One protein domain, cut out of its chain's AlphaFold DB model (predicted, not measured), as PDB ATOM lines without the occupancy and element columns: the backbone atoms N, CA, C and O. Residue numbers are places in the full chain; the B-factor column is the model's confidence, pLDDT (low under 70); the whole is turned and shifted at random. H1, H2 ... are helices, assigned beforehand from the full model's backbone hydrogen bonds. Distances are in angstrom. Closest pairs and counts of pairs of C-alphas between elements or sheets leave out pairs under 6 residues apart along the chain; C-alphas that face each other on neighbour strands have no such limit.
ATOM      1  N   GLY A   9     112.929  39.943 -28.263       88.81
ATOM      2  CA  GLY A   9     112.345  39.527 -26.983       88.81
ATOM      3  C   GLY A   9     111.097  40.308 -26.544       88.81
ATOM      4  O   GLY A   9     110.309  39.779 -25.768       88.81
ATOM      5  N   LEU A  10     110.883  41.539 -27.031       91.94
ATOM      6  CA  LEU A  10     109.664  42.296 -26.727       91.94
ATOM      7  C   LEU A  10     108.467  41.726 -27.482       91.94
ATOM      8  O   LEU A  10     107.406  41.578 -26.885       91.94
ATOM      9  N   ILE A  11     108.641  41.393 -28.763       92.56
ATOM     10  CA  ILE A  11     107.572  40.809 -29.580       92.56
ATOM     11  C   ILE A  11     107.124  39.479 -28.975       92.56
ATOM     12  O   ILE A  11     105.951  39.330 -28.651       92.56
ATOM     13  N   SER A  12     108.069  38.575 -28.692       92.94
ATOM     14  CA  SER A  12     107.748  37.286 -28.072       92.94
ATOM     15  C   SER A  12     107.048  37.439 -26.721       92.94
ATOM     16  O   SER A  12     106.128  36.685 -26.418       92.94
ATOM     17  N   LEU A  13     107.459  38.416 -25.903       93.94
ATOM     18  CA  LEU A  13     106.826  38.661 -24.610       93.94
ATOM     19  C   LEU A  13     105.394  39.187 -24.763       93.94
ATOM     20  O   LEU A  13     104.526  38.744 -24.022       93.94
ATOM     21  N   LEU A  14     105.152  40.101 -25.708       94.88
ATOM     22  CA  LEU A  14     103.818  40.635 -25.998       94.88
ATOM     23  C   LEU A  14     102.861  39.565 -26.536       94.88
ATOM     24  O   LEU A  14     101.682  39.622 -26.222       94.88
ATOM     25  N   GLU A  15     103.359  38.586 -27.293       93.38
ATOM     26  CA  GLU A  15     102.554  37.462 -27.797       93.38
ATOM     27  C   GLU A  15     102.191  36.435 -26.710       93.38
ATOM     28  O   GLU A  15     101.176  35.755 -26.820       93.38
ATOM     29  N   HIS A  16     103.014  36.299 -25.664       93.62
ATOM     30  CA  HIS A  16     102.808  35.301 -24.604       93.62
ATOM     31  C   HIS A  16     101.970  35.802 -23.424       93.62
ATOM     32  O   HIS A  16     101.405  34.997 -22.681       93.62
ATOM     33  N   VAL A  17     101.938  37.111 -23.189       94.56
ATOM     34  CA  VAL A  17     101.156  37.715 -22.102       94.56
ATOM     35  C   VAL A  17      99.739  38.030 -22.559       94.56
ATOM     36  O   VAL A  17      99.495  38.293 -23.730       94.56
ATOM     37  N   SER A  18      98.792  38.023 -21.621       94.12
ATOM     38  CA  SER A  18      97.411  38.377 -21.930       94.12
ATOM     39  C   SER A  18      97.262  39.856 -22.287       94.12
ATOM     40  O   SER A  18      97.945  40.723 -21.729       94.12
ATOM     41  N   ASP A  19      96.285  40.148 -23.143       95.44
ATOM     42  CA  ASP A  19      95.888  41.513 -23.499       95.44
ATOM     43  C   ASP A  19      95.563  42.362 -22.266       95.44
ATOM     44  O   ASP A  19      95.982  43.516 -22.185       95.44
ATOM     45  N   ASP A  20      94.918  41.781 -21.252       95.75
ATOM     46  CA  ASP A  20      94.627  42.456 -19.980       95.75
ATOM     47  C   ASP A  20      95.894  42.972 -19.286       95.75
ATOM     48  O   ASP A  20      95.904  44.069 -18.728       95.75
ATOM     49  N   MET A  21      96.995  42.215 -19.352       95.25
ATOM     50  CA  MET A  21      98.281  42.627 -18.786       95.25
ATOM     51  C   MET A  21      98.846  43.842 -19.532       95.25
ATOM     52  O   MET A  21      99.417  44.751 -18.920       95.25
ATOM     53  N   ILE A  22      98.676  43.871 -20.857       96.06
ATOM     54  CA  ILE A  22      99.105  44.974 -21.723       96.06
ATOM     55  C   ILE A  22      98.238  46.212 -21.465       96.06
ATOM     56  O   ILE A  22      98.771  47.319 -21.356       96.06
ATOM     57  N   ILE A  23      96.922  46.035 -21.315       95.94
ATOM     58  CA  ILE A  23      95.972  47.102 -20.972       95.94
ATOM     59  C   ILE A  23      96.316  47.692 -19.605       95.94
ATOM     60  O   ILE A  23      96.440  48.910 -19.484       95.94
ATOM     61  N   GLU A  24      96.549  46.859 -18.592       95.81
ATOM     62  CA  GLU A  24      96.879  47.348 -17.255       95.81
ATOM     63  C   GLU A  24      98.213  48.109 -17.248       95.81
ATOM     64  O   GLU A  24      98.344  49.170 -16.631       95.81
ATOM     65  N   PHE A  25      99.212  47.609 -17.980       96.44
ATOM     66  CA  PHE A  25     100.466  48.332 -18.163       96.44
ATOM     67  C   PHE A  25     100.231  49.687 -18.847       96.44
ATOM     68  O   PHE A  25     100.754  50.710 -18.394       96.44
ATOM     69  N   ARG A  26      99.412  49.720 -19.904       95.81
ATOM     70  CA  ARG A  26      99.054  50.949 -20.620       95.81
ATOM     71  C   ARG A  26      98.423  51.973 -19.683       95.81
ATOM     72  O   ARG A  26      98.874  53.110 -19.641       95.81
ATOM     73  N   GLU A  27      97.416  51.579 -18.917       94.94
ATOM     74  CA  GLU A  27      96.700  52.478 -18.006       94.94
ATOM     75  C   GLU A  27      97.580  52.988 -16.863       94.94
ATOM     76  O   GLU A  27      97.423  54.118 -16.401       94.94
ATOM     77  N   LYS A  28      98.545  52.175 -16.429       95.19
ATOM     78  CA  LYS A  28      99.453  52.526 -15.340       95.19
ATOM     79  C   LYS A  28     100.559  53.497 -15.749       95.19
ATOM     80  O   LYS A  28     100.973  54.320 -14.933       95.19
ATOM     81  N   TYR A  29     101.089  53.365 -16.963       94.81
ATOM     82  CA  TYR A  29     102.285  54.102 -17.391       94.81
ATOM     83  C   TYR A  29     102.014  55.169 -18.451       94.81
ATOM     84  O   TYR A  29     102.853  56.052 -18.631       94.81
ATOM     85  N   ILE A  30     100.862  55.126 -19.125       94.19
ATOM     86  CA  ILE A  30     100.475  56.125 -20.120       94.19
ATOM     87  C   ILE A  30      99.415  57.050 -19.517       94.19
ATOM     88  O   ILE A  30      98.351  56.587 -19.108       94.19
ATOM     89  N   PRO A  31      99.665  58.370 -19.470       94.81
ATOM     90  CA  PRO A  31      98.689  59.334 -18.985       94.81
ATOM     91  C   PRO A  31      97.345  59.221 -19.709       94.81
ATOM     92  O   PRO A  31      97.283  59.230 -20.939       94.81
ATOM     93  N   SER A  32      96.250  59.240 -18.949       94.06
ATOM     94  CA  SER A  32      94.885  59.153 -19.491       94.06
ATOM     95  C   SER A  32      94.559  60.243 -20.518       94.06
ATOM     96  O   SER A  32      93.778  60.008 -21.436       94.06
ATOM     97  N   ARG A  33      95.187  61.424 -20.414       94.69
ATOM     98  CA  ARG A  33      95.068  62.499 -21.414       94.69
ATOM     99  C   ARG A  33      95.585  62.065 -22.789       94.69
ATOM    100  O   ARG A  33      94.913  62.334 -23.775       94.69
ATOM    101  N   LEU A  34      96.718  61.357 -22.835       93.62
ATOM    102  CA  LEU A  34      97.309  60.854 -24.081       93.62
ATOM    103  C   LEU A  34      96.498  59.702 -24.675       93.62
ATOM    104  O   LEU A  34      96.342  59.626 -25.890       93.62
ATOM    105  N   LEU A  35      95.932  58.845 -23.823       92.12
ATOM    106  CA  LEU A  35      95.031  57.780 -24.270       92.12
ATOM    107  C   LEU A  35      93.753  58.339 -24.912       92.12
ATOM    108  O   LEU A  35      93.262  57.769 -25.880       92.12
ATOM    109  N   LYS A  36      93.236  59.467 -24.404       92.50
ATOM    110  CA  LYS A  36      92.058  60.147 -24.966       92.50
ATOM    111  C   LYS A  36      92.369  60.936 -26.236       92.50
ATOM    112  O   LYS A  36      91.549  60.947 -27.144       92.50
ATOM    113  N   SER A  37      93.519  61.609 -26.297       94.75
ATOM    114  CA  SER A  37      93.893  62.416 -27.465       94.75
ATOM    115  C   SER A  37      94.382  61.568 -28.639       94.75
ATOM    116  O   SER A  37      94.224  61.974 -29.785       94.75
ATOM    117  N   CYS A  38      94.989  60.411 -28.361       92.06
ATOM    118  CA  CYS A  38      95.627  59.556 -29.360       92.06
ATOM    119  C   CYS A  38      95.236  58.076 -29.168       92.06
ATOM    120  O   CYS A  38      96.107  57.256 -28.850       92.06
ATOM    121  N   PRO A  39      93.957  57.703 -29.360       88.94
ATOM    122  CA  PRO A  39      93.495  56.332 -29.125       88.94
ATOM    123  C   PRO A  39      94.219  55.306 -30.012       88.94
ATOM    124  O   PRO A  39      94.602  54.237 -29.535       88.94
ATOM    125  N   ASP A  40      94.521  55.666 -31.262       92.00
ATOM    126  CA  ASP A  40      95.140  54.765 -32.245       92.00
ATOM    127  C   ASP A  40      96.643  54.550 -32.039       92.00
ATOM    128  O   ASP A  40      97.236  53.641 -32.628       92.00
ATOM    129  N   ALA A  41      97.301  55.402 -31.250       91.81
ATOM    130  CA  ALA A  41      98.735  55.301 -30.995       91.81
ATOM    131  C   ALA A  41      99.052  54.236 -29.936       91.81
ATOM    132  O   ALA A  41     100.078  53.563 -30.031       91.81
ATOM    133  N   TYR A  42      98.151  54.064 -28.965       93.12
ATOM    134  CA  TYR A  42      98.340  53.229 -27.776       93.12
ATOM    135  C   TYR A  42      97.439  51.987 -27.778       93.12
ATOM    136  O   TYR A  42      96.935  51.540 -26.743       93.12
ATOM    137  N   THR A  43      97.207  51.426 -28.962       94.56
ATOM    138  CA  THR A  43      96.497  50.155 -29.128       94.56
ATOM    139  C   THR A  43      97.415  48.971 -28.827       94.56
ATOM    140  O   THR A  43      98.643  49.078 -28.924       94.56
ATOM    141  N   ILE A  44      96.814  47.827 -28.489       94.06
ATOM    142  CA  ILE A  44      97.530  46.568 -28.219       94.06
ATOM    143  C   ILE A  44      98.305  46.116 -29.465       94.06
ATOM    144  O   ILE A  44      99.490  45.815 -29.375       94.06
ATOM    145  N   ALA A  45      97.698  46.215 -30.654       93.25
ATOM    146  CA  ALA A  45      98.354  45.901 -31.928       93.25
ATOM    147  C   ALA A  45      99.646  46.712 -32.174       93.25
ATOM    148  O   ALA A  45     100.546  46.285 -32.898       93.25
ATOM    149  N   ARG A  46      99.764  47.894 -31.556       92.19
ATOM    150  CA  ARG A  46     100.938  48.774 -31.659       92.19
ATOM    151  C   ARG A  46     101.809  48.762 -30.405       92.19
ATOM    152  O   ARG A  46     102.709  49.596 -30.318       92.19
ATOM    153  N   ALA A  47     101.589  47.831 -29.475       93.75
ATOM    154  CA  ALA A  47     102.321  47.735 -28.211       93.75
ATOM    155  C   ALA A  47     103.840  47.773 -28.398       93.75
ATOM    156  O   ALA A  47     104.529  48.533 -27.724       93.75
ATOM    157  N   HIS A  48     104.358  47.082 -29.411       93.00
ATOM    158  CA  HIS A  48     105.782  47.080 -29.750       93.00
ATOM    159  C   HIS A  48     106.395  48.470 -30.025       93.00
ATOM    160  O   HIS A  48     107.616  48.598 -30.008       93.00
ATOM    161  N   LYS A  49     105.586  49.507 -30.305       92.19
ATOM    162  CA  LYS A  49     106.058  50.877 -30.585       92.19
ATOM    163  C   LYS A  49     106.156  51.765 -29.349       92.19
ATOM    164  O   LYS A  49     106.877  52.756 -29.385       92.19
ATOM    165  N   TRP A  50     105.397  51.467 -28.297       93.12
ATOM    166  CA  TRP A  50     105.286  52.331 -27.115       93.12
ATOM    167  C   TRP A  50     105.646  51.620 -25.807       93.12
ATOM    168  O   TRP A  50     105.852  52.278 -24.787       93.12
ATOM    169  N   VAL A  51     105.749  50.292 -25.823       94.06
ATOM    170  CA  VAL A  51     106.200  49.497 -24.685       94.06
ATOM    171  C   VAL A  51     107.725  49.492 -24.624       94.06
ATOM    172  O   VAL A  51     108.403  49.080 -25.561       94.06
ATOM    173  N   ASP A  52     108.265  49.894 -23.477       92.94
ATOM    174  CA  ASP A  52     109.672  49.681 -23.146       92.94
ATOM    175  C   ASP A  52     109.875  48.259 -22.597       92.94
ATOM    176  O   ASP A  52     109.229  47.867 -21.620       92.94
ATOM    177  N   PHE A  53     110.780  47.489 -23.211       92.31
ATOM    178  CA  PHE A  53     111.013  46.084 -22.860       92.31
ATOM    179  C   PHE A  53     111.412  45.885 -21.393       92.31
ATOM    180  O   PHE A  53     110.881  44.999 -20.718       92.31
ATOM    181  N   ASN A  54     112.310  46.720 -20.868       93.31
ATOM    182  CA  ASN A  54     112.810  46.579 -19.500       93.31
ATOM    183  C   ASN A  54     111.709  46.880 -18.477       93.31
ATOM    184  O   ASN A  54     111.536  46.151 -17.499       93.31
ATOM    185  N   ARG A  55     110.914  47.928 -18.713       94.56
ATOM    186  CA  ARG A  55     109.773  48.260 -17.851       94.56
ATOM    187  C   ARG A  55     108.674  47.209 -17.917       94.56
ATOM    188  O   ARG A  55     108.098  46.879 -16.881       94.56
ATOM    189  N   PHE A  56     108.377  46.699 -19.107       95.50
ATOM    190  CA  PHE A  56     107.304  45.730 -19.296       95.50
ATOM    191  C   PHE A  56     107.654  44.365 -18.714       95.50
ATOM    192  O   PHE A  56     106.873  43.823 -17.937       95.50
ATOM    193  N   SER A  57     108.858  43.854 -18.977       94.12
ATOM    194  CA  SER A  57     109.337  42.603 -18.375       94.12
ATOM    195  C   SER A  57     109.330  42.661 -16.843       94.12
ATOM    196  O   SER A  57     108.834  41.740 -16.193       94.12
ATOM    197  N   ALA A  58     109.775  43.774 -16.247       94.31
ATOM    198  CA  ALA A  58     109.713  43.976 -14.800       94.31
ATOM    199  C   ALA A  58     108.269  44.043 -14.265       94.31
ATOM    200  O   ALA A  58     107.973  43.506 -13.195       94.31
ATOM    201  N   PHE A  59     107.356  44.689 -14.998       95.50
ATOM    202  CA  PHE A  59     105.938  44.744 -14.642       95.50
ATOM    203  C   PHE A  59     105.294  43.355 -14.656       95.50
ATOM    204  O   PHE A  59     104.651  42.972 -13.676       95.50
ATOM    205  N   VAL A  60     105.522  42.592 -15.725       94.31
ATOM    206  CA  VAL A  60     105.017  41.228 -15.898       94.31
ATOM    207  C   VAL A  60     105.551  40.314 -14.792       94.31
ATOM    208  O   VAL A  60     104.773  39.643 -14.114       94.31
ATOM    209  N   ALA A  61     106.860  40.352 -14.516       92.94
ATOM    210  CA  ALA A  61     107.466  39.573 -13.436       92.94
ATOM    211  C   ALA A  61     106.846  39.901 -12.067       92.94
ATOM    212  O   ALA A  61     106.506  38.997 -11.303       92.94
ATOM    213  N   LYS A  62     106.635  41.191 -11.770       93.31
ATOM    214  CA  LYS A  62     105.979  41.627 -10.529       93.31
ATOM    215  C   LYS A  62     104.551  41.094 -10.422       93.31
ATOM    216  O   LYS A  62     104.128  40.706  -9.335       93.31
ATOM    217  N   LYS A  63     103.809  41.091 -11.529       91.19
ATOM    218  CA  LYS A  63     102.427  40.612 -11.574       91.19
ATOM    219  C   LYS A  63     102.343  39.122 -11.280       91.19
ATOM    220  O   LYS A  63     101.620  38.755 -10.364       91.19
ATOM    221  N   TYR A  64     103.160  38.297 -11.932       88.94
ATOM    222  CA  TYR A  64     103.208  36.859 -11.645       88.94
ATOM    223  C   TYR A  64     103.694  36.532 -10.227       88.94
ATOM    224  O   TYR A  64     103.202  35.588  -9.611       88.94
ATOM    225  N   GLN A  65     104.628  37.312  -9.677       85.81
ATOM    226  CA  GLN A  65     105.063  37.138  -8.289       85.81
ATOM    227  C   GLN A  65     103.965  37.488  -7.279       85.81
ATOM    228  O   GLN A  65     103.848  36.810  -6.263       85.81
ATOM    229  N   ALA A  66     103.152  38.514  -7.551       77.69
ATOM    230  CA  ALA A  66     102.055  38.914  -6.670       77.69
ATOM    231  C   ALA A  66     100.935  37.862  -6.600       77.69
ATOM    232  O   ALA A  66     100.291  37.729  -5.562       77.69
ATOM    233  N   THR A  67     100.722  37.104  -7.676       71.25
ATOM    234  CA  THR A  67      99.758  35.994  -7.719       71.25
ATOM    235  C   THR A  67     100.328  34.680  -7.181       71.25
ATOM    236  O   THR A  67      99.590  33.706  -7.040       71.25
ATOM    237  N   SER A  68     101.630  34.622  -6.881       61.03
ATOM    238  CA  SER A  68     102.244  33.434  -6.295       61.03
ATOM    239  C   SER A  68     101.797  33.293  -4.837       61.03
ATOM    240  O   SER A  68     101.926  34.255  -4.074       61.03
TER     241      SER A  68
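AT A GLANCE: This is residues 9 to 68 of the 210 residues of an uncharacterized protein of Sphaerobolus stellatus (strain SS14) (UniProt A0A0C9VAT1). This is a small, elongated cluster of helices: H2 lies nearest the middle, H4 packs on it, and H1 runs side by side with H4 in the opposite direction. The longest helix, H5, starts beside this group and runs off toward one end of the long axis, while H3 lies toward the other end. You have 60 printed residues, with five named helices, H1 to H5 in order, and no named strand; the class is all helix. The whole is compact, with a radius of gyration of the C-alphas of 11.5 A and spans of 36 by 21 by 18 A.

HOW THE PARTS SIT: Start at H5, residues 53 to 66. With residues 53 to 57 alone it only just touches H1, residues 9 to 16, with 3 pairs of C-alphas within 8 A; the closest, Leu 10 and Phe 53, are 5.6 A apart. With residues 56 to 60 alone it only just touches H2, residues 19 to 29, again with 3 pairs; the closest C-alphas, Phe 25 and Phe 56, are 7.4 A apart. H4, residues 44 to 50, touches H1 at a shallow tilt of 19 degrees, opposite ways, the closest C-alphas being Ile 11 and His 48, 6.5 A. H4 also touches H2, at Ile 22 and Ile 44, whose C-alphas are closest at 6.9 A. H3, residues 32 to 37, touches no helix. Every O i to N i+4 pair is within hydrogen-bond range in H1, H2, H3 and H5; in H4 0 of 3 are, beside 3 of 4 O i to N i+3 pairs.

IN THESE COORDINATES: Find C-alpha 9 at (112.345, 39.527, -26.983), where H1 begins. H2 measures 15.4 A. H5 runs 19.8 A to C-alpha 66 at (102.055, 38.914, -6.670).

THE WHOLE: The farthest C-alphas, Ser 37 and Ser 68, are 36.8 A apart. The printed part has no cut and no long link; residue 68 alone is under pLDDT 70.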